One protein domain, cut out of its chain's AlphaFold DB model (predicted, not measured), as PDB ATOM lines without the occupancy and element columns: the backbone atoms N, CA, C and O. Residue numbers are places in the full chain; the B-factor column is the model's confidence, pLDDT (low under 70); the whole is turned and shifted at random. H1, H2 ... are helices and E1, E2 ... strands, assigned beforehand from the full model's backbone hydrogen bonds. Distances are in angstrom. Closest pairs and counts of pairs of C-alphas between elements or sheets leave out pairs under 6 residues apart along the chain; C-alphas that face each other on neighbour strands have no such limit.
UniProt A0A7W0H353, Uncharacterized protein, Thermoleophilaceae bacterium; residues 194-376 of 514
ATOM      1  N   ALA A 194     -55.502  83.810 118.380       96.12
ATOM      2  CA  ALA A 194     -55.544  82.685 119.307       96.12
ATOM      3  C   ALA A 194     -55.142  83.101 120.733       96.12
ATOM      4  O   ALA A 194     -54.397  84.065 120.944       96.12
ATOM      5  N   GLY A 195     -55.620  82.336 121.715       96.38
ATOM      6  CA  GLY A 195     -55.325  82.548 123.129       96.38
ATOM      7  C   GLY A 195     -56.138  83.696 123.730       96.38
ATOM      8  O   GLY A 195     -57.300  83.904 123.382       96.38
ATOM      9  N   LYS A 196     -55.560  84.429 124.687       96.06
ATOM     10  CA  LYS A 196     -56.259  85.489 125.438       96.06
ATOM     11  C   LYS A 196     -55.434  86.763 125.457       96.06
ATOM     12  O   LYS A 196     -54.223  86.728 125.614       96.06
ATOM     13  N   LYS A 197     -56.096  87.918 125.327       96.12
ATOM     14  CA  LYS A 197     -55.449  89.251 125.338       96.12
ATOM     15  C   LYS A 197     -54.333  89.401 124.287       96.12
ATOM     16  O   LYS A 197     -53.438  90.237 124.441       96.12
ATOM     17  N   GLY A 198     -54.426  88.639 123.195       96.38
ATOM     18  CA  GLY A 198     -53.471  88.670 122.092       96.38
ATOM     19  C   GLY A 198     -52.136  87.990 122.393       96.38
ATOM     20  O   GLY A 198     -51.114  88.417 121.852       96.38
ATOM     21  N   VAL A 199     -52.143  86.995 123.280       97.88
ATOM     22  CA  VAL A 199     -51.028  86.073 123.503       97.88
ATOM     23  C   VAL A 199     -51.535  84.638 123.546       97.88
ATOM     24  O   VAL A 199     -52.673  84.394 123.955       97.88
ATOM     25  N   TYR A 200     -50.671  83.707 123.157       98.38
ATOM     26  CA  TYR A 200     -50.932  82.274 123.152       98.38
ATOM     27  C   TYR A 200     -49.749  81.527 123.757       98.38
ATOM     28  O   TYR A 200     -48.616  81.759 123.348       98.38
ATOM     29  N   THR A 201     -49.995  80.647 124.722       98.44
ATOM     30  CA  THR A 201     -48.952  79.900 125.435       98.44
ATOM     31  C   THR A 201     -49.081  78.411 125.168       98.44
ATOM     32  O   THR A 201     -50.022  77.785 125.638       98.44
ATOM     33  N   TYR A 202     -48.114  77.811 124.481       98.06
ATOM     34  CA  TYR A 202     -48.053  76.362 124.303       98.06
ATOM     35  C   TYR A 202     -47.270  75.710 125.463       98.06
ATOM     36  O   TYR A 202     -46.231  76.242 125.867       98.06
ATOM     37  N   PRO A 203     -47.724  74.566 126.012       97.31
ATOM     38  CA  PRO A 203     -48.932  73.810 125.640       97.31
ATOM     39  C   PRO A 203     -50.231  74.302 126.308       97.31
ATOM     40  O   PRO A 203     -51.296  73.765 126.022       97.31
ATOM     41  N   ASN A 204     -50.167  75.283 127.212       96.25
ATOM     42  CA  ASN A 204     -51.272  75.655 128.111       96.25
ATOM     43  C   ASN A 204     -52.585  76.042 127.402       96.25
ATOM     44  O   ASN A 204     -53.661  75.694 127.881       96.25
ATOM     45  N   ASP A 205     -52.495  76.748 126.278       97.31
ATOM     46  CA  ASP A 205     -53.622  77.217 125.469       97.31
ATOM     47  C   ASP A 205     -53.929  76.280 124.282       97.31
ATOM     48  O   ASP A 205     -54.806  76.589 123.474       97.31
ATOM     49  N   GLN A 206     -53.227  75.144 124.151       95.62
ATOM     50  CA  GLN A 206     -53.442  74.164 123.082       95.62
ATOM     51  C   GLN A 206     -54.334  73.022 123.574       95.62
ATOM     52  O   GLN A 206     -53.881  72.172 124.352       95.62
ATOM     53  N   PRO A 207     -55.581  72.918 123.078       89.94
ATOM     54  CA  PRO A 207     -56.396  71.738 123.308       89.94
ATOM     55  C   PRO A 207     -55.653  70.490 122.834       89.94
ATOM     56  O   PRO A 207     -55.134  70.460 121.717       89.94
ATOM     57  N   ALA A 208     -55.589  69.479 123.705       88.94
ATOM     58  CA  ALA A 208     -54.920  68.210 123.433       88.94
ATOM     59  C   ALA A 208     -53.496  68.373 122.858       88.94
ATOM     60  O   ALA A 208     -53.130  67.670 121.921       88.94
ATOM     61  N   ALA A 209     -52.678  69.268 123.433       92.31
ATOM     62  CA  ALA A 209     -51.322  69.588 122.961       92.31
ATOM     63  C   ALA A 209     -50.431  68.377 122.618       92.31
ATOM     64  O   ALA A 209     -49.576  68.474 121.738       92.31
ATOM     65  N   TYR A 210     -50.655  67.245 123.293       93.06
ATOM     66  CA  TYR A 210     -49.934  65.985 123.092       93.06
ATOM     67  C   TYR A 210     -50.828  64.809 122.677       93.06
ATOM     68  O   TYR A 210     -50.386  63.669 122.752       93.06
ATOM     69  N   ALA A 211     -52.076  65.063 122.268       88.19
ATOM     70  CA  ALA A 211     -53.026  64.059 121.773       88.19
ATOM     71  C   ALA A 211     -53.155  62.800 122.665       88.19
ATOM     72  O   ALA A 211     -53.228  61.681 122.170       88.19
ATOM     73  N   GLY A 212     -53.141  62.975 123.993       83.88
ATOM     74  CA  GLY A 212     -53.214  61.871 124.965       83.88
ATOM     75  C   GLY A 212     -51.888  61.149 125.241       83.88
ATOM     76  O   GLY A 212     -51.836  60.307 126.132       83.88
ATOM     77  N   GLY A 213     -50.811  61.493 124.529       89.00
ATOM     78  CA  GLY A 213     -49.462  60.997 124.786       89.00
ATOM     79  C   GLY A 213     -48.793  61.626 126.012       89.00
ATOM     80  O   GLY A 213     -49.347  62.496 126.692       89.00
ATOM     81  N   SER A 214     -47.556  61.196 126.278       90.94
ATOM     82  CA  SER A 214     -46.737  61.766 127.349       90.94
ATOM     83  C   SER A 214     -46.498  63.260 127.127       90.94
ATOM     84  O   SER A 214     -46.327  63.738 126.001       90.94
ATOM     85  N   LYS A 215     -46.479  64.018 128.228       94.75
ATOM     86  CA  LYS A 215     -46.148  65.438 128.174       94.75
ATOM     87  C   LYS A 215     -44.696  65.601 127.755       94.75
ATOM     88  O   LYS A 215     -43.794  65.200 128.483       94.75
ATOM     89  N   ARG A 216     -44.485  66.212 126.593       95.56
ATOM     90  CA  ARG A 216     -43.144  66.379 126.016       95.56
ATOM     91  C   ARG A 216     -42.364  67.545 126.616       95.56
ATOM     92  O   ARG A 216     -41.155  67.602 126.452       95.56
ATOM     93  N   ASN A 217     -43.048  68.436 127.331       97.62
ATOM     94  CA  ASN A 217     -42.460  69.606 127.972       97.62
ATOM     95  C   ASN A 217     -42.079  69.403 129.444       97.62
ATOM     96  O   ASN A 217     -41.730  70.389 130.090       97.62
ATOM     97  N   GLU A 218     -42.193  68.188 129.989       97.62
ATOM     98  CA  GLU A 218     -41.824  67.862 131.372       97.62
ATOM     99  C   GLU A 218     -40.588  66.939 131.398       97.62
ATOM    100  O   GLU A 218     -40.441  66.058 130.554       97.62
ATOM    101  N   TRP A 219     -39.716  67.116 132.392       98.06
ATOM    102  CA  TRP A 219     -38.597  66.224 132.703       98.06
ATOM    103  C   TRP A 219     -38.498  66.021 134.215       98.06
ATOM    104  O   TRP A 219     -38.586  66.979 134.984       98.06
ATOM    105  N   THR A 220     -38.302  64.778 134.651       98.25
ATOM    106  CA  THR A 220     -38.051  64.465 136.060       98.25
ATOM    107  C   THR A 220     -36.556  64.487 136.325       98.25
ATOM    108  O   THR A 220     -35.805  63.726 135.722       98.25
ATOM    109  N   VAL A 221     -36.146  65.328 137.268       98.50
ATOM    110  CA  VAL A 221     -34.771  65.462 137.735       98.50
ATOM    111  C   VAL A 221     -34.272  64.109 138.250       98.50
ATOM    112  O   VAL A 221     -34.853  63.517 139.161       98.50
ATOM    113  N   ASP A 222     -33.187  63.612 137.665       97.75
ATOM    114  CA  ASP A 222     -32.621  62.279 137.920       97.75
ATOM    115  C   ASP A 222     -31.675  62.237 139.131       97.75
ATOM    116  O   ASP A 222     -31.477  61.170 139.723       97.75
ATOM    117  N   ARG A 223     -31.126  63.390 139.531       97.75
ATOM    118  CA  ARG A 223     -30.224  63.547 140.680       97.75
ATOM    119  C   ARG A 223     -30.297  64.952 141.278       97.75
ATOM    120  O   ARG A 223     -30.652  65.903 140.588       97.75
ATOM    121  N   ASP A 224     -29.954  65.072 142.557       98.38
ATOM    122  CA  ASP A 224     -29.828  66.370 143.228       98.38
ATOM    123  C   ASP A 224     -28.794  67.254 142.519       98.38
ATOM    124  O   ASP A 224     -27.840  66.753 141.929       98.38
ATOM    125  N   GLY A 225     -28.984  68.573 142.576       98.31
ATOM    126  CA  GLY A 225     -28.046  69.492 141.940       98.31
ATOM    127  C   GLY A 225     -28.429  70.961 142.032       98.31
ATOM    128  O   GLY A 225     -29.263  71.381 142.848       98.31
ATOM    129  N   VAL A 226     -27.783  71.759 141.187       98.62
ATOM    130  CA  VAL A 226     -27.987  73.204 141.068       98.62
ATOM    131  C   VAL A 226     -28.116  73.583 139.599       98.62
ATOM    132  O   VAL A 226     -27.200  73.335 138.824       98.62
ATOM    133  N   LEU A 227     -29.217  74.225 139.208       98.75
ATOM    134  CA  LEU A 227     -29.295  74.903 137.911       98.75
ATOM    135  C   LEU A 227     -28.524  76.221 137.998       98.75
ATOM    136  O   LEU A 227     -28.769  76.996 138.924       98.75
ATOM    137  N   VAL A 228     -27.610  76.464 137.057       98.56
ATOM    138  CA  VAL A 228     -26.648  77.585 137.134       98.56
ATOM    139  C   VAL A 228     -26.755  78.588 135.993       98.56
ATOM    140  O   VAL A 228     -26.228  79.696 136.083       98.56
ATOM    141  N   SER A 229     -27.398  78.197 134.896       98.12
ATOM    142  CA  SER A 229     -27.659  79.072 133.759       98.12
ATOM    143  C   SER A 229     -28.810  78.522 132.924       98.12
ATOM    144  O   SER A 229     -28.985  77.302 132.842       98.12
ATOM    145  N   THR A 230     -29.590  79.400 132.299       98.12
ATOM    146  CA  THR A 230     -30.491  79.027 131.205       98.12
ATOM    147  C   THR A 230     -30.820  80.223 130.306       98.12
ATOM    148  O   THR A 230     -30.753  81.379 130.732       98.12
ATOM    149  N   ALA A 231     -31.186  79.933 129.060       97.25
ATOM    150  CA  ALA A 231     -31.791  80.865 128.115       97.25
ATOM    151  C   ALA A 231     -32.773  80.104 127.207       97.25
ATOM    152  O   ALA A 231     -32.658  78.884 127.034       97.25
ATOM    153  N   GLY A 232     -33.757  80.823 126.674       94.62
ATOM    154  CA  GLY A 232     -34.731  80.293 125.731       94.62
ATOM    155  C   GLY A 232     -34.270  80.396 124.279       94.62
ATOM    156  O   GLY A 232     -33.345  81.137 123.966       94.62
ATOM    157  N   HIS A 233     -34.967  79.682 123.402       94.25
ATOM    158  CA  HIS A 233     -34.944  79.843 121.951       94.25
ATOM    159  C   HIS A 233     -36.390  79.791 121.434       94.25
ATOM    160  O   HIS A 233     -37.202  78.969 121.882       94.25
ATOM    161  N   LEU A 234     -36.710  80.710 120.525       93.62
ATOM    162  CA  LEU A 234     -38.035  80.935 119.958       93.62
ATOM    163  C   LEU A 234     -37.885  81.272 118.478       93.62
ATOM    164  O   LEU A 234     -36.912  81.899 118.078       93.62
ATOM    165  N   HIS A 235     -38.912  80.949 117.703       92.06
ATOM    166  CA  HIS A 235     -39.068  81.495 116.363       92.06
ATOM    167  C   HIS A 235     -39.692  82.902 116.422       92.06
ATOM    168  O   HIS A 235     -40.254  83.299 117.457       92.06
ATOM    169  N   PRO A 236     -39.643  83.661 115.312       86.69
ATOM    170  CA  PRO A 236     -40.306  84.957 115.193       86.69
ATOM    171  C   PRO A 236     -41.760  84.918 115.686       86.69
ATOM    172  O   PRO A 236     -42.486  83.950 115.459       86.69
ATOM    173  N   GLY A 237     -42.184  85.965 116.398       93.69
ATOM    174  CA  GLY A 237     -43.480  86.027 117.083       93.69
ATOM    175  C   GLY A 237     -43.446  85.632 118.555       93.69
ATOM    176  O   GLY A 237     -44.362  85.993 119.303       93.69
ATOM    177  N   GLY A 238     -42.394  84.929 118.981       96.81
ATOM    178  CA  GLY A 238     -42.184  84.525 120.364       96.81
ATOM    179  C   GLY A 238     -42.035  85.724 121.304       96.81
ATOM    180  O   GLY A 238     -41.463  86.750 120.954       96.81
ATOM    181  N   LEU A 239     -42.572  85.621 122.514       98.19
ATOM    182  CA  LEU A 239     -42.462  86.651 123.550       98.19
ATOM    183  C   LEU A 239     -41.575  86.199 124.698       98.19
ATOM    184  O   LEU A 239     -40.777  86.992 125.185       98.19
ATOM    185  N   HIS A 240     -41.730  84.955 125.140       98.38
ATOM    186  CA  HIS A 240     -40.879  84.373 126.166       98.38
ATOM    187  C   HIS A 240     -41.031  82.853 126.241       98.38
ATOM    188  O   HIS A 240     -42.053  82.294 125.829       98.38
ATOM    189  N   THR A 241     -40.034  82.203 126.834       98.50
ATOM    190  CA  THR A 241     -40.161  80.859 127.405       98.50
ATOM    191  C   THR A 241     -40.113  80.934 128.930       98.50
ATOM    192  O   THR A 241     -39.425  81.784 129.499       98.50
ATOM    193  N   ASP A 242     -40.825  80.042 129.611       98.69
ATOM    194  CA  ASP A 242     -40.814  79.951 131.075       98.69
ATOM    195  C   ASP A 242     -40.318  78.580 131.526       98.69
ATOM    196  O   ASP A 242     -40.791  77.565 131.022       98.69
ATOM    197  N   LEU A 243     -39.436  78.558 132.528       98.81
ATOM    198  CA  LEU A 243     -39.005  77.350 133.223       98.81
ATOM    199  C   LEU A 243     -39.667  77.278 134.598       98.81
ATOM    200  O   LEU A 243     -39.571  78.197 135.418       98.81
ATOM    201  N   TRP A 244     -40.292  76.144 134.867       98.69
ATOM    202  CA  TRP A 244     -41.018  75.870 136.095       98.69
ATOM    203  C   TRP A 244     -40.509  74.605 136.764       98.69
ATOM    204  O   TRP A 244     -39.940  73.726 136.119       98.69
ATOM    205  N   MET A 245     -40.781  74.493 138.061       98.56
ATOM    206  CA  MET A 245     -40.505  73.294 138.838       98.56
ATOM    207  C   MET A 245     -41.686  72.908 139.715       98.56
ATOM    208  O   MET A 245     -42.301  73.753 140.367       98.56
ATOM    209  N   ARG A 246     -41.961  71.607 139.773       98.25
ATOM    210  CA  ARG A 246     -42.908  70.977 140.690       98.25
ATOM    211  C   ARG A 246     -42.172  69.961 141.561       98.25
ATOM    212  O   ARG A 246     -41.482  69.098 141.038       98.25
ATOM    213  N   ARG A 247     -42.357  70.030 142.879       96.62
ATOM    214  CA  ARG A 247     -41.775  69.119 143.874       96.62
ATOM    215  C   ARG A 247     -42.888  68.444 144.659       96.62
ATOM    216  O   ARG A 247     -43.736  69.120 145.252       96.62
ATOM    217  N   ASN A 248     -42.885  67.116 144.670       93.00
ATOM    218  CA  ASN A 248     -43.898  66.329 145.369       93.00
ATOM    219  C   ASN A 248     -43.905  66.658 146.870       93.00
ATOM    220  O   ASN A 248     -42.858  66.761 147.503       93.00
ATOM    221  N   GLY A 249     -45.098  66.884 147.424       92.31
ATOM    222  CA  GLY A 249     -45.283  67.271 148.826       92.31
ATOM    223  C   GLY A 249     -44.876  68.709 149.180       92.31
ATOM    224  O   GLY A 249     -45.154  69.152 150.291       92.31
ATOM    225  N   ALA A 250     -44.272  69.473 148.263       94.75
ATOM    226  CA  ALA A 250     -43.880  70.855 148.523       94.75
ATOM    227  C   ALA A 250     -44.953  71.862 148.084       94.75
ATOM    228  O   ALA A 250     -45.674  71.681 147.101       94.75
ATOM    229  N   ARG A 251     -45.019  72.982 148.807       95.38
ATOM    230  CA  ARG A 251     -45.791  74.174 148.441       95.38
ATOM    231  C   ARG A 251     -44.921  75.402 148.621       95.38
ATOM    232  O   ARG A 251     -44.037  75.412 149.477       95.38
ATOM    233  N   LEU A 252     -45.173  76.431 147.818       95.19
ATOM    234  CA  LEU A 252     -44.488  77.709 147.983       95.19
ATOM    235  C   LEU A 252     -44.742  78.254 149.390       95.19
ATOM    236  O   LEU A 252     -45.891  78.313 149.843       95.19
ATOM    237  N   ALA A 253     -43.674  78.667 150.073       92.50
ATOM    238  CA  ALA A 253     -43.798  79.364 151.341       92.50
ATOM    239  C   ALA A 253     -44.683  80.602 151.149       92.50
ATOM    240  O   ALA A 253     -44.537  81.334 150.170       92.50
ATOM    241  N   LYS A 254     -45.603  80.842 152.088       88.94
ATOM    242  CA  LYS A 254     -46.428  82.053 152.126       88.94
ATOM    243  C   LYS A 254     -45.706  83.091 152.984       88.94
ATOM    244  O   LYS A 254     -45.815  83.030 154.208       88.94
ATOM    245  N   PRO A 255     -44.933  84.020 152.400       85.62
ATOM    246  CA  PRO A 255     -44.223  84.990 153.208       85.62
ATOM    247  C   PRO A 255     -45.234  85.939 153.853       85.62
ATOM    248  O   PRO A 255     -46.109  86.489 153.179       85.62
ATOM    249  N   ALA A 256     -45.098  86.169 155.159       88.50
ATOM    250  CA  ALA A 256     -45.914  87.121 155.910       88.50
ATOM    251  C   ALA A 256     -45.488  88.569 155.589       88.50
ATOM    252  O   ALA A 256     -45.044  89.328 156.446       88.50
ATOM    253  N   CYS A 257     -45.534  88.952 154.310       91.50
ATOM    254  CA  CYS A 257     -45.081  90.269 153.882       91.50
ATOM    255  C   CYS A 257     -46.032  91.371 154.327       91.50
ATOM    256  O   CYS A 257     -45.563  92.463 154.605       91.50
ATOM    257  N   ALA A 258     -47.339  91.107 154.411       90.44
ATOM    258  CA  ALA A 258     -48.322  92.097 154.852       90.44
ATOM    259  C   ALA A 258     -48.138  92.500 156.326       90.44
ATOM    260  O   ALA A 258     -48.380  93.649 156.675       90.44
ATOM    261  N   THR A 259     -47.635  91.588 157.165       91.56
ATOM    262  CA  THR A 259     -47.451  91.814 158.608       91.56
ATOM    263  C   THR A 259     -46.170  92.576 158.949       91.56
ATOM    264  O   THR A 259     -45.902  92.838 160.118       91.56
ATOM    265  N   LYS A 260     -45.344  92.945 157.957       93.50
ATOM    266  CA  LYS A 260     -44.134  93.738 158.211       93.50
ATOM    267  C   LYS A 260     -44.508  95.162 158.633       93.50
ATOM    268  O   LYS A 260     -45.432  95.757 158.074       93.50
ATOM    269  N   SER A 261     -43.771  95.689 159.611       91.06
ATOM    270  CA  SER A 261     -44.064  96.956 160.292       91.06
ATOM    271  C   SER A 261     -43.910  98.184 159.392       91.06
ATOM    272  O   SER A 261     -44.746  99.078 159.463       91.06
ATOM    273  N   SER A 262     -42.918  98.209 158.495       95.62
ATOM    274  CA  SER A 262     -42.685  99.332 157.571       95.62
ATOM    275  C   SER A 262     -42.931  98.983 156.102       95.62
ATOM    276  O   SER A 262     -42.805  97.825 155.688       95.62
ATOM    277  N   ALA A 263     -43.240  99.993 155.282       94.75
ATOM    278  CA  ALA A 263     -43.423  99.834 153.838       94.75
ATOM    279  C   ALA A 263     -42.169  99.255 153.158       94.75
ATOM    280  O   ALA A 263     -42.271  98.376 152.299       94.75
ATOM    281  N   GLU A 264     -40.981  99.661 153.602       95.50
ATOM    282  CA  GLU A 264     -39.692  99.174 153.115       95.50
ATOM    283  C   GLU A 264     -39.507  97.695 153.461       95.50
ATOM    284  O   GLU A 264     -39.083  96.907 152.615       95.50
ATOM    285  N   ALA A 265     -39.869  97.283 154.680       93.75
ATOM    286  CA  ALA A 265     -39.807  95.884 155.090       93.75
ATOM    287  C   ALA A 265     -40.806  95.017 154.303       93.75
ATOM    288  O   ALA A 265     -40.460  93.909 153.879       93.75
ATOM    289  N   ARG A 266     -42.016  95.532 154.028       95.44
ATOM    290  CA  ARG A 266     -43.000  94.876 153.144       95.44
ATOM    291  C   ARG A 266     -42.451  94.727 151.724       95.44
ATOM    292  O   ARG A 266     -42.553  93.647 151.141       95.44
ATOM    293  N   LYS A 267     -41.843  95.785 151.172       94.62
ATOM    294  CA  LYS A 267     -41.231  95.798 149.832       94.62
ATOM    295  C   LYS A 267     -40.094  94.782 149.731       94.62
ATOM    296  O   LYS A 267     -40.142  93.932 148.843       94.62
ATOM    297  N   ARG A 268     -39.139  94.799 150.669       93.88
ATOM    298  CA  ARG A 268     -38.030  93.829 150.730       93.88
ATOM    299  C   ARG A 268     -38.540  92.391 150.802       93.88
ATOM    300  O   ARG A 268     -38.091  91.549 150.033       93.88
ATOM    301  N   CYS A 269     -39.542  92.129 151.643       93.06
ATOM    302  CA  CYS A 269     -40.166  90.808 151.737       93.06
ATOM    303  C   CYS A 269     -40.763  90.345 150.397       93.06
ATOM    304  O   CYS A 269     -40.498  89.232 149.954       93.06
ATOM    305  N   LYS A 270     -41.526  91.206 149.707       92.38
ATOM    306  CA  LYS A 270     -42.107  90.884 148.388       92.38
ATOM    307  C   LYS A 270     -41.041  90.669 147.306       92.38
ATOM    308  O   LYS A 270     -41.276  89.927 146.356       92.38
ATOM    309  N   GLN A 271     -39.887  91.324 147.428       92.19
ATOM    310  CA  GLN A 271     -38.764  91.178 146.501       92.19
ATOM    311  C   GLN A 271     -37.986  89.870 146.701       92.19
ATOM    312  O   GLN A 271     -37.400  89.386 145.735       92.19
ATOM    313  N   SER A 272     -37.991  89.292 147.908       92.56
ATOM    314  CA  SER A 272     -37.327  88.018 148.229       92.56
ATOM    315  C   SER A 272     -38.269  86.808 148.263       92.56
ATOM    316  O   SER A 272     -37.801  85.673 148.350       92.56
ATOM    317  N   ALA A 273     -39.581  87.043 148.224       94.94
ATOM    318  CA  ALA A 273     -40.627  86.027 148.234       94.94
ATOM    319  C   ALA A 273     -40.531  85.068 147.032       94.94
ATOM    320  O   ALA A 273     -40.369  85.546 145.905       94.94
ATOM    321  N   PRO A 274     -40.690  83.745 147.235       96.50
ATOM    322  CA  PRO A 274     -40.752  82.803 146.125       96.50
ATOM    323  C   PRO A 274     -41.918  83.133 145.177       96.50
ATOM    324  O   PRO A 274     -42.927  83.717 145.586       96.50
ATOM    325  N   ARG A 275     -41.767  82.785 143.896       96.69
ATOM    326  CA  ARG A 275     -42.734  83.075 142.826       96.69
ATOM    327  C   ARG A 275     -43.308  81.783 142.254       96.69
ATOM    328  O   ARG A 275     -42.621  80.770 142.184       96.69
ATOM    329  N   GLY A 276     -44.577  81.834 141.861       95.81
ATOM    330  CA  GLY A 276     -45.323  80.714 141.291       95.81
ATOM    331  C   GLY A 276     -46.685  80.523 141.963       95.81
ATOM    332  O   GLY A 276     -47.231  81.461 142.545       95.81
ATOM    333  N   TYR A 277     -47.245  79.316 141.877       94.25
ATOM    334  CA  TYR A 277     -48.578  78.998 142.391       94.25
ATOM    335  C   TYR A 277     -48.672  77.552 142.887       94.25
ATOM    336  O   TYR A 277     -48.215  76.614 142.236       94.25
ATOM    337  N   GLY A 278     -49.312  77.351 144.044       91.88
ATOM    338  CA  GLY A 278     -49.482  76.021 144.637       91.88
ATOM    339  C   GLY A 278     -48.143  75.309 144.859       91.88
ATOM    340  O   GLY A 278     -47.321  75.758 145.661       91.88
ATOM    341  N   SER A 279     -47.946  74.192 144.154       93.88
ATOM    342  CA  SER A 279     -46.704  73.409 144.132       93.88
ATOM    343  C   SER A 279     -45.782  73.735 142.949       93.88
ATOM    344  O   SER A 279     -44.705  73.153 142.863       93.88
ATOM    345  N   ASN A 280     -46.160  74.655 142.057       96.88
ATOM    346  CA  ASN A 280     -45.342  75.072 140.919       96.88
ATOM    347  C   ASN A 280     -44.550  76.330 141.283       96.88
ATOM    348  O   ASN A 280     -45.125  77.413 141.410       96.88
ATOM    349  N   ALA A 281     -43.239  76.186 141.448       98.44
ATOM    350  CA  ALA A 281     -42.322  77.308 141.563       98.44
ATOM    351  C   ALA A 281     -41.918  77.778 140.160       98.44
ATOM    352  O   ALA A 281     -41.549  76.966 139.311       98.44
ATOM    353  N   HIS A 282     -41.991  79.083 139.914       98.50
ATOM    354  CA  HIS A 282     -41.444  79.681 138.698       98.50
ATOM    355  C   HIS A 282     -39.950  79.915 138.904       98.50
ATOM    356  O   HIS A 282     -39.556  80.490 139.924       98.50
ATOM    357  N   LEU A 283     -39.123  79.409 137.988       98.69
ATOM    358  CA  LEU A 283     -37.671  79.453 138.133       98.69
ATOM    359  C   LEU A 283     -37.048  80.606 137.355       98.69
ATOM    360  O   LEU A 283     -36.158  81.284 137.873       98.69
ATOM    361  N   PHE A 284     -37.491  80.792 136.113       98.75
ATOM    362  CA  PHE A 284     -36.976  81.815 135.219       98.75
ATOM    363  C   PHE A 284     -37.907  82.024 134.025       98.75
ATOM    364  O   PHE A 284     -38.544  81.084 133.545       98.75
ATOM    365  N   ARG A 285     -37.919  83.253 133.511       98.75
ATOM    366  CA  ARG A 285     -38.483  83.608 132.214       98.75
ATOM    367  C   ARG A 285     -37.377  84.146 131.316       98.75
ATOM    368  O   ARG A 285     -36.721  85.118 131.680       98.75
ATOM    369  N   SER A 286     -37.214  83.535 130.147       98.44
ATOM    370  CA  SER A 286     -36.371  84.070 129.080       98.44
ATOM    371  C   SER A 286     -37.251  84.900 128.154       98.44
ATOM    372  O   SER A 286     -38.070  84.350 127.421       98.44
ATOM    373  N   ASP A 287     -37.130  86.219 128.241       98.44
ATOM    374  CA  ASP A 287     -37.893  87.182 127.450       98.44
ATOM    375  C   ASP A 287     -37.211  87.448 126.103       98.44
ATOM    376  O   ASP A 287     -35.986  87.532 126.010       98.44
ATOM    377  N   ALA A 288     -38.016  87.646 125.063       97.88
ATOM    378  CA  ALA A 288     -37.560  88.118 123.765       97.88
ATOM    379  C   ALA A 288     -37.442  89.651 123.777       97.88
ATOM    380  O   ALA A 288     -38.436  90.380 123.873       97.88
ATOM    381  N   LYS A 289     -36.217  90.164 123.649       97.69
ATOM    382  CA  LYS A 289     -35.944  91.590 123.462       97.69
ATOM    383  C   LYS A 289     -35.859  91.902 121.973       97.69
ATOM    384  O   LYS A 289     -34.835  91.668 121.347       97.69
ATOM    385  N   TYR A 290     -36.925  92.488 121.439       97.12
ATOM    386  CA  TYR A 290     -36.932  93.045 120.088       97.12
ATOM    387  C   TYR A 290     -36.302  94.443 120.079       97.12
ATOM    388  O   TYR A 290     -36.644  95.286 120.923       97.12
ATOM    389  N   PHE A 291     -35.384  94.680 119.144       96.88
ATOM    390  CA  PHE A 291     -34.751  95.989 118.928       96.88
ATOM    391  C   PHE A 291     -35.442  96.779 117.812       96.88
ATOM    392  O   PHE A 291     -35.558  97.999 117.901       96.88
ATOM    393  N   GLU A 292     -35.984  96.073 116.824       94.62
ATOM    394  CA  GLU A 292     -36.825  96.640 115.777       94.62
ATOM    395  C   GLU A 292     -38.130  97.230 116.357       94.62
ATOM    396  O   GLU A 292     -38.849  96.523 117.076       94.62
ATOM    397  N   PRO A 293     -38.506  98.482 116.020       93.38
ATOM    398  CA  PRO A 293     -39.771  99.087 116.448       93.38
ATOM    399  C   PRO A 293     -41.029  98.290 116.082       93.38
ATOM    400  O   PRO A 293     -42.039  98.371 116.786       93.38
ATOM    401  N   ALA A 294     -40.997  97.476 115.022       92.50
ATOM    402  CA  ALA A 294     -42.079  96.542 114.725       92.50
ATOM    403  C   ALA A 294     -42.265  95.440 115.803       92.50
ATOM    404  O   ALA A 294     -43.299  94.766 115.838       92.50
ATOM    405  N   GLY A 295     -41.342  95.261 116.746       94.06
ATOM    406  CA  GLY A 295     -41.484  94.296 117.834       94.06
ATOM    407  C   GLY A 295     -41.553  92.858 117.318       94.06
ATOM    408  O   GLY A 295     -40.820  92.498 116.406       94.06
ATOM    409  N   ALA A 296     -42.470  92.048 117.860       93.81
ATOM    410  CA  ALA A 296     -42.464  90.589 117.698       93.81
ATOM    411  C   ALA A 296     -42.625  90.029 116.271       93.81
ATOM    412  O   ALA A 296     -42.536  88.827 116.084       93.81
ATOM    413  N   VAL A 297     -42.861  90.870 115.262       92.62
ATOM    414  CA  VAL A 297     -42.817  90.448 113.846       92.62
ATOM    415  C   VAL A 297     -41.419  90.474 113.248       92.62
ATOM    416  O   VAL A 297     -41.260  90.037 112.119       92.62
ATOM    417  N   SER A 298     -40.451  91.016 113.980       93.62
ATOM    418  CA  SER A 298     -39.081  91.197 113.534       93.62
ATOM    419  C   SER A 298     -38.203  89.989 113.838       93.62
ATOM    420  O   SER A 298     -38.425  89.294 114.828       93.62
ATOM    421  N   TRP A 299     -37.150  89.800 113.048       93.25
ATOM    422  CA  TRP A 299     -36.039  88.891 113.356       93.25
ATOM    423  C   TRP A 299     -34.899  89.565 114.134       93.25
ATOM    424  O   TRP A 299     -33.921  88.920 114.491       93.25
ATOM    425  N   ASP A 300     -35.029  90.858 114.444       95.62
ATOM    426  CA  ASP A 300     -34.083  91.584 115.293       95.62
ATOM    427  C   ASP A 300     -34.397  91.396 116.775       95.62
ATOM    428  O   ASP A 300     -35.017  92.251 117.425       95.62
ATOM    429  N   VAL A 301     -34.011  90.231 117.284       95.88
ATOM    430  CA  VAL A 301     -34.360  89.758 118.617       95.88
ATOM    431  C   VAL A 301     -33.159  89.136 119.320       95.88
ATOM    432  O   VAL A 301     -32.338  88.471 118.700       95.88
ATOM    433  N   ALA A 302     -33.080  89.346 120.633       97.00
ATOM    434  CA  ALA A 302     -32.200  88.605 121.529       97.00
ATOM    435  C   ALA A 302     -33.021  88.000 122.672       97.00
ATOM    436  O   ALA A 302     -33.871  88.678 123.256       97.00
ATOM    437  N   MET A 303     -32.737  86.753 123.039       97.81
ATOM    438  CA  MET A 303     -33.319  86.136 124.234       97.81
ATOM    439  C   MET A 303     -32.564  86.581 125.487       97.81
ATOM    440  O   MET A 303     -31.341  86.772 125.449       97.81
ATOM    441  N   THR A 304     -33.272  86.750 126.608       98.38
ATOM    442  CA  THR A 304     -32.627  87.028 127.897       98.38
ATOM    443  C   THR A 304     -32.097  85.756 128.553       98.38
ATOM    444  O   THR A 304     -32.771  84.726 128.607       98.38
ATOM    445  N   GLY A 305     -30.876  85.830 129.073       97.94
ATOM    446  CA  GLY A 305     -30.250  84.781 129.869       97.94
ATOM    447  C   GLY A 305     -30.322  85.087 131.360       97.94
ATOM    448  O   GLY A 305     -30.484  86.235 131.780       97.94
ATOM    449  N   THR A 306     -30.193  84.053 132.182       98.19
ATOM    450  CA  THR A 306     -30.141  84.197 133.639       98.19
ATOM    451  C   THR A 306     -28.968  85.060 134.104       98.19
ATOM    452  O   THR A 306     -27.880  85.038 133.529       98.19
ATOM    453  N   ARG A 307     -29.160  85.758 135.226       96.00
ATOM    454  CA  ARG A 307     -28.087  86.475 135.931       96.00
ATOM    455  C   ARG A 307     -26.991  85.506 136.391       96.00
ATOM    456  O   ARG A 307     -27.268  84.349 136.693       96.00
ATOM    457  N   LYS A 308     -25.764  86.005 136.564       93.31
ATOM    458  CA  LYS A 308     -24.614  85.197 137.031       93.31
ATOM    459  C   LYS A 308     -24.782  84.609 138.440       93.31
ATOM    460  O   LYS A 308     -24.059  83.691 138.795       93.31
ATOM    461  N   ASP A 309     -25.685  85.147 139.256       94.50
ATOM    462  CA  ASP A 309     -25.999  84.661 140.606       94.50
ATOM    463  C   ASP A 309     -27.248  83.754 140.644       94.50
ATOM    464  O   ASP A 309     -27.744  83.425 141.725       94.50
ATOM    465  N   TRP A 310     -27.795  83.368 139.486       97.81
ATOM    466  CA  TRP A 310     -28.942  82.467 139.402       97.81
ATOM    467  C   TRP A 310     -28.506  81.023 139.667       97.81
ATOM    468  O   TRP A 310     -27.992  80.337 138.791       97.81
ATOM    469  N   LEU A 311     -28.695  80.582 140.912       98.00
ATOM    470  CA  LEU A 311     -28.328  79.249 141.387       98.00
ATOM    471  C   LEU A 311     -29.538  78.600 142.070       98.00
ATOM    472  O   LEU A 311     -29.908  78.980 143.187       98.00
ATOM    473  N   VAL A 312     -30.177  77.634 141.409       98.56
ATOM    474  CA  VAL A 312     -31.447  77.035 141.862       98.56
ATOM    475  C   VAL A 312     -31.247  75.598 142.310       98.56
ATOM    476  O   VAL A 312     -30.838  74.752 141.522       98.56
ATOM    477  N   LYS A 313     -31.589  75.298 143.566       98.31
ATOM    478  CA  LYS A 313     -31.509  73.939 144.111       98.31
ATOM    479  C   LYS A 313     -32.639  73.059 143.585       98.31
ATOM    480  O   LYS A 313     -33.815  73.329 143.855       98.31
ATOM    481  N   VAL A 314     -32.255  71.964 142.938       98.31
ATOM    482  CA  VAL A 314     -33.148  70.896 142.478       98.31
ATOM    483  C   VAL A 314     -32.850  69.605 143.232       98.31
ATOM    484  O   VAL A 314     -31.740  69.403 143.728       98.31
ATOM    485  N   ARG A 315     -33.858  68.748 143.355       97.62
ATOM    486  CA  ARG A 315     -33.760  67.428 143.980       97.62
ATOM    487  C   ARG A 315     -34.174  66.356 142.994       97.62
ATOM    488  O   ARG A 315     -35.070  66.583 142.182       97.62
ATOM    489  N   LYS A 316     -33.592  65.168 143.123       98.12
ATOM    490  CA  LYS A 316     -34.077  63.972 142.441       98.12
ATOM    491  C   LYS A 316     -35.583  63.814 142.673       98.12
ATOM    492  O   LYS A 316     -36.055  63.874 143.808       98.12
ATOM    493  N   GLY A 317     -36.329  63.602 141.595       98.19
ATOM    494  CA  GLY A 317     -37.787  63.491 141.619       98.19
ATOM    495  C   GLY A 317     -38.545  64.817 141.496       98.19
ATOM    496  O   GLY A 317     -39.766  64.779 141.341       98.19
ATOM    497  N   ASP A 318     -37.874  65.975 141.519       98.62
ATOM    498  CA  ASP A 318     -38.489  67.228 141.068       98.62
ATOM    499  C   ASP A 318     -38.855  67.108 139.577       98.62
ATOM    500  O   ASP A 318     -38.146  66.473 138.802       98.62
ATOM    501  N   THR A 319     -39.953  67.724 139.145       98.56
ATOM    502  CA  THR A 319     -40.318  67.827 137.726       98.56
ATOM    503  C   THR A 319     -40.043  69.239 137.233       98.56
ATOM    504  O   THR A 319     -40.708  70.179 137.677       98.56
ATOM    505  N   LEU A 320     -39.108  69.395 136.297       98.69
ATOM    506  CA  LEU A 320     -38.964  70.620 135.517       98.69
ATOM    507  C   LEU A 320     -39.939  70.601 134.346       98.69
ATOM    508  O   LEU A 320     -40.177  69.552 133.750       98.69
ATOM    509  N   TRP A 321     -40.487  71.756 133.987       98.44
ATOM    510  CA  TRP A 321     -41.280  71.875 132.770       98.44
ATOM    511  C   TRP A 321     -41.169  73.249 132.123       98.44
ATOM    512  O   TRP A 321     -40.911  74.240 132.807       98.44
ATOM    513  N   THR A 322     -41.349  73.293 130.802       98.62
ATOM    514  CA  THR A 322     -41.228  74.522 130.004       98.62
ATOM    515  C   THR A 322     -42.513  74.872 129.256       98.62
ATOM    516  O   THR A 322     -43.336  74.000 128.965       98.62
ATOM    517  N   SER A 323     -42.703  76.149 128.947       98.50
ATOM    518  CA  SER A 323     -43.757  76.649 128.056       98.50
ATOM    519  C   SER A 323     -43.229  77.783 127.187       98.50
ATOM    520  O   SER A 323     -42.299  78.475 127.594       98.50
ATOM    521  N   ALA A 324     -43.855  78.016 126.035       98.50
ATOM    522  CA  ALA A 324     -43.505  79.106 125.127       98.50
ATOM    523  C   ALA A 324     -44.728  79.963 124.803       98.50
ATOM    524  O   ALA A 324     -45.787  79.440 124.451       98.50
ATOM    525  N   THR A 325     -44.577  81.280 124.906       98.69
ATOM    526  CA  THR A 325     -45.649  82.249 124.668       98.69
ATOM    527  C   THR A 325     -45.357  83.072 123.424       98.69
ATOM    528  O   THR A 325     -44.269  83.617 123.288       98.69
ATOM    529  N   TYR A 326     -46.346  83.200 122.543       98.44
ATOM    530  CA  TYR A 326     -46.281  83.941 121.285       98.44
ATOM    531  C   TYR A 326     -47.283  85.098 121.278       98.44
ATOM    532  O   TYR A 326     -48.364  85.021 121.871       98.44
ATOM    533  N   ASN A 327     -46.931  86.189 120.595       97.75
ATOM    534  CA  ASN A 327     -47.859  87.273 120.276       97.75
ATOM    535  C   ASN A 327     -48.961  86.728 119.366       97.75
ATOM    536  O   ASN A 327     -48.667  85.928 118.507       97.75
ATOM    537  N   THR A 328     -50.209  87.167 119.454       97.25
ATOM    538  CA  THR A 328     -51.231  86.786 118.450       97.25
ATOM    539  C   THR A 328     -52.009  87.983 117.923       97.25
ATOM    540  O   THR A 328     -52.985  87.834 117.193       97.25
ATOM    541  N   LYS A 329     -51.581  89.206 118.259       95.62
ATOM    542  CA  LYS A 329     -52.235  90.440 117.801       95.62
ATOM    543  C   LYS A 329     -51.874  90.765 116.361       95.62
ATOM    544  O   LYS A 329     -52.732  91.193 115.590       95.62
ATOM    545  N   ARG A 330     -50.590  90.622 116.021       92.81
ATOM    546  CA  ARG A 330     -50.045  91.139 114.762       92.81
ATOM    547  C   ARG A 330     -50.198  90.168 113.598       92.81
ATOM    548  O   ARG A 330     -50.637  90.597 112.540       92.81
ATOM    549  N   GLY A 331     -49.897  88.894 113.808       95.00
ATOM    550  CA  GLY A 331     -49.932  87.859 112.778       95.00
ATOM    551  C   GLY A 331     -50.125  86.471 113.379       95.00
ATOM    552  O   GLY A 331     -50.181  86.326 114.603       95.00
ATOM    553  N   ALA A 332     -50.274  85.492 112.495       96.44
ATOM    554  CA  ALA A 332     -50.122  84.079 112.797       96.44
ATOM    555  C   ALA A 332     -48.637  83.696 112.757       96.44
ATOM    556  O   ALA A 332     -47.841  84.359 112.090       96.44
ATOM    557  N   TRP A 333     -48.286  82.610 113.435       95.12
ATOM    558  CA  TRP A 333     -46.934  82.067 113.498       95.12
ATOM    559  C   TRP A 333     -46.993  80.593 113.171       95.12
ATOM    560  O   TRP A 333     -47.654  79.809 113.852       95.12
ATOM    561  N   TRP A 334     -46.325  80.243 112.089       91.94
ATOM    562  CA  TRP A 334     -46.233  78.883 111.596       91.94
ATOM    563  C   TRP A 334     -44.840  78.380 111.921       91.94
ATOM    564  O   TRP A 334     -43.879  79.149 111.861       91.94
ATOM    565  N   GLU A 335     -44.758  77.115 112.301       91.31
ATOM    566  CA  GLU A 335     -43.541  76.481 112.786       91.31
ATOM    567  C   GLU A 335     -42.971  77.105 114.082       91.31
ATOM    568  O   GLU A 335     -41.776  77.026 114.299       91.31
ATOM    569  N   SER A 336     -43.769  77.696 114.979       94.69
ATOM    570  CA  SER A 336     -43.310  78.170 116.301       94.69
ATOM    571  C   SER A 336     -42.509  77.107 117.074       94.69
ATOM    572  O   SER A 336     -42.913  75.948 117.137       94.69
ATOM    573  N   MET A 337     -41.425  77.513 117.741       95.19
ATOM    574  CA  MET A 337     -40.622  76.669 118.643       95.19
ATOM    575  C   MET A 337     -40.618  77.180 120.089       95.19
ATOM    576  O   MET A 337     -41.011  78.312 120.372       95.19
ATOM    577  N   GLY A 338     -40.191  76.337 121.028       96.12
ATOM    578  CA  GLY A 338     -40.100  76.687 122.443       96.12
ATOM    579  C   GLY A 338     -39.092  75.821 123.179       96.12
ATOM    580  O   GLY A 338     -39.470  74.817 123.778       96.12
ATOM    581  N   ILE A 339     -37.822  76.216 123.141       96.00
ATOM    582  CA  ILE A 339     -36.715  75.482 123.765       96.00
ATOM    583  C   ILE A 339     -36.150  76.310 124.922       96.00
ATOM    584  O   ILE A 339     -36.107  77.535 124.854       96.00
ATOM    585  N   MET A 340     -35.714  75.649 125.991       95.94
ATOM    586  CA  MET A 340     -34.872  76.226 127.037       95.94
ATOM    587  C   MET A 340     -33.700  75.295 127.303       95.94
ATOM    588  O   MET A 340     -33.881  74.168 127.763       95.94
ATOM    589  N   VAL A 341     -32.489  75.782 127.054       97.00
ATOM    590  CA  VAL A 341     -31.281  75.036 127.400       97.00
ATOM    591  C   VAL A 341     -30.887  75.463 128.806       97.00
ATOM    592  O   VAL A 341     -30.452  76.597 129.024       97.00
ATOM    593  N   ALA A 342     -31.138  74.602 129.788       98.31
ATOM    594  CA  ALA A 342     -30.694  74.802 131.162       98.31
ATOM    595  C   ALA A 342     -29.402  74.022 131.410       98.31
ATOM    596  O   ALA A 342     -29.112  73.060 130.711       98.31
ATOM    597  N   TYR A 343     -28.624  74.430 132.407       98.75
ATOM    598  CA  TYR A 343     -27.372  73.765 132.758       98.75
ATOM    599  C   TYR A 343     -27.344  73.474 134.247       98.75
ATOM    600  O   TYR A 343     -27.625  74.360 135.060       98.75
ATOM    601  N   MET A 344     -27.031  72.227 134.588       98.75
ATOM    602  CA  MET A 344     -27.084  71.714 135.949       98.75
ATOM    603  C   MET A 344     -25.712  71.223 136.397       98.75
ATOM    604  O   MET A 344     -25.112  70.395 135.718       98.75
ATOM    605  N   ALA A 345     -25.250  71.703 137.545       98.56
ATOM    606  CA  ALA A 345     -24.134  71.123 138.278       98.56
ATOM    607  C   ALA A 345     -24.636  70.099 139.303       98.56
ATOM    608  O   ALA A 345     -25.725  70.267 139.866       98.56
ATOM    609  N   ASP A 346     -23.835  69.071 139.576       97.12
ATOM    610  CA  ASP A 346     -24.166  68.049 140.576       97.12
ATOM    611  C   ASP A 346     -24.045  68.607 142.006       97.12
ATOM    612  O   ASP A 346     -24.776  68.197 142.911       97.12
ATOM    613  N   SER A 347     -23.190  69.613 142.219       92.62
ATOM    614  CA  SER A 347     -23.032  70.269 143.514       92.62
ATOM    615  C   SER A 347     -22.930  71.802 143.415       92.62
ATOM    616  O   SER A 347     -23.118  72.412 142.363       92.62
ATOM    617  N   GLY A 348     -22.734  72.459 144.561       91.94
ATOM    618  CA  GLY A 348     -22.563  73.913 144.653       91.94
ATOM    619  C   GLY A 348     -23.629  74.637 145.486       91.94
ATOM    620  O   GLY A 348     -24.603  74.027 145.946       91.94
ATOM    621  N   PRO A 349     -23.455  75.944 145.746       94.44
ATOM    622  CA  PRO A 349     -24.431  76.747 146.477       94.44
ATOM    623  C   PRO A 349     -25.713  76.958 145.660       94.44
ATOM    624  O   PRO A 349     -25.743  76.755 144.454       94.44
ATOM    625  N   GLY A 350     -26.803  77.372 146.307       95.62
ATOM    626  CA  GLY A 350     -28.029  77.728 145.597       95.62
ATOM    627  C   GLY A 350     -29.205  78.004 146.522       95.62
ATOM    628  O   GLY A 350     -29.111  77.886 147.746       95.62
ATOM    629  N   HIS A 351     -30.329  78.390 145.936       97.06
ATOM    630  CA  HIS A 351     -31.548  78.727 146.657       97.06
ATOM    631  C   HIS A 351     -32.648  77.705 146.387       97.06
ATOM    632  O   HIS A 351     -32.856  77.283 145.253       97.06
ATOM    633  N   ASP A 352     -33.366  77.319 147.444       97.12
ATOM    634  CA  ASP A 352     -34.581  76.515 147.328       97.12
ATOM    635  C   ASP A 352     -35.726  77.415 146.823       97.12
ATOM    636  O   ASP A 352     -36.150  78.318 147.562       97.12
ATOM    637  N   PRO A 353     -36.242  77.195 145.600       97.62
ATOM    638  CA  PRO A 353     -37.231  78.084 144.988       97.62
ATOM    639  C   PRO A 353     -38.591  78.054 145.698       97.62
ATOM    640  O   PRO A 353     -39.420  78.935 145.484       97.62
ATOM    641  N   TYR A 354     -38.820  77.086 146.594       97.25
ATOM    642  CA  TYR A 354     -40.007  77.049 147.452       97.25
ATOM    643  C   TYR A 354     -39.908  77.968 148.671       97.25
ATOM    644  O   TYR A 354     -40.930  78.282 149.282       97.25
ATOM    645  N   LYS A 355     -38.698  78.408 149.032       95.56
ATOM    646  CA  LYS A 355     -38.431  79.219 150.230       95.56
ATOM    647  C   LYS A 355     -38.004  80.642 149.894       95.56
ATOM    648  O   LYS A 355     -38.313  81.563 150.648       95.56
ATOM    649  N   ARG A 356     -37.297  80.832 148.779       94.75
ATOM    650  CA  ARG A 356     -36.731  82.118 148.359       94.75
ATOM    651  C   ARG A 356     -36.964  82.343 146.869       94.75
ATOM    652  O   ARG A 356     -37.019  81.395 146.094       94.75
ATOM    653  N   ARG A 357     -37.078  83.608 146.470       96.25
ATOM    654  CA  ARG A 357     -37.130  84.005 145.062       96.25
ATOM    655  C   ARG A 357     -35.880  83.555 144.307       96.25
ATOM    656  O   ARG A 357     -34.766  83.810 144.759       96.25
ATOM    657  N   VAL A 358     -36.103  82.970 143.137       97.44
ATOM    658  CA  VAL A 358     -35.071  82.692 142.124       97.44
ATOM    659  C   VAL A 358     -35.444  83.240 140.746       97.44
ATOM    660  O   VAL A 358     -34.560  83.537 139.955       97.44
ATOM    661  N   ASP A 359     -36.738  83.441 140.491       96.50
ATOM    662  CA  ASP A 359     -37.253  84.110 139.300       96.50
ATOM    663  C   ASP A 359     -36.894  85.601 139.331       96.50
ATOM    664  O   ASP A 359     -37.560  86.409 139.986       96.50
ATOM    665  N   TYR A 360     -35.806  85.956 138.660       96.50
ATOM    666  CA  TYR A 360     -35.364  87.325 138.438       96.50
ATOM    667  C   TYR A 360     -35.327  87.608 136.936       96.50
ATOM    668  O   TYR A 360     -35.008  86.695 136.174       96.50
ATOM    669  N   PRO A 361     -35.582  88.861 136.510       97.00
ATOM    670  CA  PRO A 361     -35.381  89.251 135.123       97.00
ATOM    671  C   PRO A 361     -33.960  88.917 134.664       97.00
ATOM    672  O   PRO A 361     -32.999  89.153 135.404       97.00
ATOM    673  N   GLY A 362     -33.862  88.346 133.469       96.75
ATOM    674  CA  GLY A 362     -32.598  88.120 132.785       96.75
ATOM    675  C   GLY A 362     -32.135  89.338 131.991       96.75
ATOM    676  O   GLY A 362     -32.897  90.284 131.785       96.75
ATOM    677  N   ASP A 363     -30.907  89.265 131.489       97.50
ATOM    678  CA  ASP A 363     -30.320  90.269 130.598       97.50
ATOM    679  C   ASP A 363     -30.256  89.726 129.161       97.50
ATOM    680  O   ASP A 363     -30.004  88.529 128.990       97.50
ATOM    681  N   PRO A 364     -30.471  90.552 128.116       97.75
ATOM    682  CA  PRO A 364     -30.299  90.121 126.729       97.75
ATOM    683  C   PRO A 364     -28.916  89.509 126.507       97.75
ATOM    684  O   PRO A 364     -27.903  90.079 126.916       97.75
ATOM    685  N   THR A 365     -28.864  88.355 125.844       97.12
ATOM    686  CA  THR A 365     -27.589  87.663 125.595       97.12
ATOM    687  C   THR A 365     -26.672  88.426 124.634       97.12
ATOM    688  O   THR A 365     -25.454  88.267 124.702       97.12
ATOM    689  N   HIS A 366     -27.230  89.309 123.800       96.94
ATOM    690  CA  HIS A 366     -26.511  90.312 123.014       96.94
ATOM    691  C   HIS A 366     -27.402  91.537 122.716       96.94
ATOM    692  O   HIS A 366     -28.579  91.574 123.077       96.94
ATOM    693  N   GLY A 367     -26.820  92.567 122.089       97.06
ATOM    694  CA  GLY A 367     -27.526  93.766 121.618       97.06
ATOM    695  C   GLY A 367     -28.021  93.649 120.172       97.06
ATOM    696  O   GLY A 367     -27.896  92.594 119.559       97.06
ATOM    697  N   HIS A 368     -28.533  94.745 119.612       96.69
ATOM    698  CA  HIS A 368     -28.873  94.831 118.186       96.69
ATOM    699  C   HIS A 368     -27.687  94.431 117.289       96.69
ATOM    700  O   HIS A 368     -26.533  94.754 117.592       96.69
ATOM    701  N   LEU A 369     -27.988  93.760 116.174       95.38
ATOM    702  CA  LEU A 369     -27.007  93.270 115.208       95.38
ATOM    703  C   LEU A 369     -27.175  93.966 113.850       95.38
ATOM    704  O   LEU A 369     -28.283  94.089 113.335       95.38
ATOM    705  N   ALA A 370     -26.073  94.396 113.232       96.06
ATOM    706  CA  ALA A 370     -26.114  95.232 112.029       96.06
ATOM    707  C   ALA A 370     -26.727  94.531 110.798       96.06
ATOM    708  O   ALA A 370     -27.259  95.185 109.897       96.06
ATOM    709  N   GLU A 371     -26.673  93.202 110.749       95.62
ATOM    710  CA  GLU A 371     -27.332  92.365 109.745       95.62
ATOM    711  C   GLU A 371     -28.868  92.448 109.773       95.62
ATOM    712  O   GLU A 371     -29.507  92.072 108.787       95.62
ATOM    713  N   ASN A 372     -29.448  92.994 110.846       96.19
ATOM    714  CA  ASN A 372     -30.885  93.203 111.016       96.19
ATOM    715  C   ASN A 372     -31.375  94.583 110.545       96.19
ATOM    716  O   ASN A 372     -32.543  94.916 110.689       96.19
ATOM    717  N   ASN A 373     -30.532  95.390 109.901       95.81
ATOM    718  CA  ASN A 373     -30.952  96.698 109.374       95.81
ATOM    719  C   ASN A 373     -31.845  96.614 108.114       95.81
ATOM    720  O   ASN A 373     -32.264  97.626 107.553       95.81
ATOM    721  N   GLY A 374     -32.129  95.405 107.618       94.94
ATOM    722  CA  GLY A 374     -33.046  95.157 106.504       94.94
ATOM    723  C   GLY A 374     -34.507  95.064 106.950       94.94
ATOM    724  O   GLY A 374     -35.091  93.993 106.841       94.94
ATOM    725  N   HIS A 375     -35.100  96.156 107.442       94.44
ATOM    726  CA  HIS A 375     -36.432  96.164 108.078       94.44
ATOM    727  C   HIS A 375     -37.580  95.670 107.174       94.44
ATOM    728  O   HIS A 375     -38.432  94.892 107.610       94.44
ATOM    729  N   GLY A 376     -37.581  96.080 105.900       95.31
ATOM    730  CA  GLY A 376     -38.672  95.815 104.959       95.31
ATOM    731  C   GLY A 376     -39.839  96.800 105.104       95.31
ATOM    732  O   GLY A 376     -39.838  97.700 105.942       95.31
TER     733      GLY A 376
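Overview. This is residues 194 to 376 of the 514 residues of an uncharacterized protein of Thermoleophilaceae bacterium (UniProt A0A7W0H353). Two sheets form a sandwich: a small sheet of E7, E3 and E10 is face to face with part of a larger, strongly twisted, branched sheet of E1, E2, E4, E5, E6 and E8. The single helix H1 lies off both sheets at the far end of a long link, residues 207 to 214 stick out as a free loop, and a last stretch with no named element, residues 346 to 376, passes the edge strand E6, where residues 363 to 364 pair with it. The printed part has 183 residues, with the named elements E1, E2, E3, E4, H1, E5, E6, E7, E8, E9 and E10 in that order along the chain; the neighbour strands are antiparallel in both sheets, and the small sheet has the order E7, E3, E10. The class is mostly strand, though under half of the residues are in named elements. The whole is compact, with a radius of gyration of the C-alphas of 17.9 A and spans of 53 by 45 by 33 A.

Arrangement. E1, residues 199 to 202, is an edge strand antiparallel to E8, residues 319 to 327, with N 202 and O 324 2.8 A apart. E2, residues 218 to 220, is on the same side of E8, beside its residues 319 to 321, and N 219 and O 320 are 2.8 A apart. On the other side of E8 is E4, residues 238 to 246, antiparallel, with N 242 and O 323 2.9 A apart. E5, residues 280 to 290, is E4's other neighbour, antiparallel at 165 degrees between directions, with N 241 and O 286 3.0 A apart. E5 bends by 51 degrees at residue 283 and forms a hairpin with E6, residues 301 to 305, where N 289 and O 302 are 2.8 A apart. In the other sheet, E3, residues 225 to 233, is the inner strand and bends by 57 degrees at residue 228. Its antiparallel neighbours are E7, residues 312 to 314, with N 227 and O 312 2.9 A apart, and E10, residues 339 to 345, with N 233 and O 339 2.8 A apart. In the sandwich, two sheets face to face, the facing parts are 9.4 A centre to centre and the best planes 21 degrees apart. E3 and E6 touch, the closest C-alphas being those of Ala 231 and Gly 305, 4.6 A apart. E9, residues 333 to 336, pairs with no named strand and runs on into E10 at 38 degrees. H1, residues 263 to 272, is not on either sheet; every O i to N i+4 pair in it is within hydrogen-bond range.

Along the chain. E1 begins at C-alpha 199, (-51.028, 86.073, 123.503), and is followed by short E2. E3 measures 23.5 A from first to last C-alpha and E4 24.4 A. H1 measures 14.4 A and begins at C-alpha 263, (-43.423, 99.834, 153.838). E5, the longest strand by residues, measures 28.8 A, and E6 13.0 A. After short E7, E8 measures 27.2 A. Short E9 precedes E10, which measures 19.7 A and ends at C-alpha 345, (-24.134, 71.123, 138.278).

Size, cuts and confidence. The C-alphas of Ser 261 and Gly 376 are the two farthest apart, at 55.6 A. The printed part has no cut. The links E1 to E2, of 15 residues, and E4 to H1, of 16, are long. The mean pLDDT of the printed part is 95.7, and no printed residue is under 70.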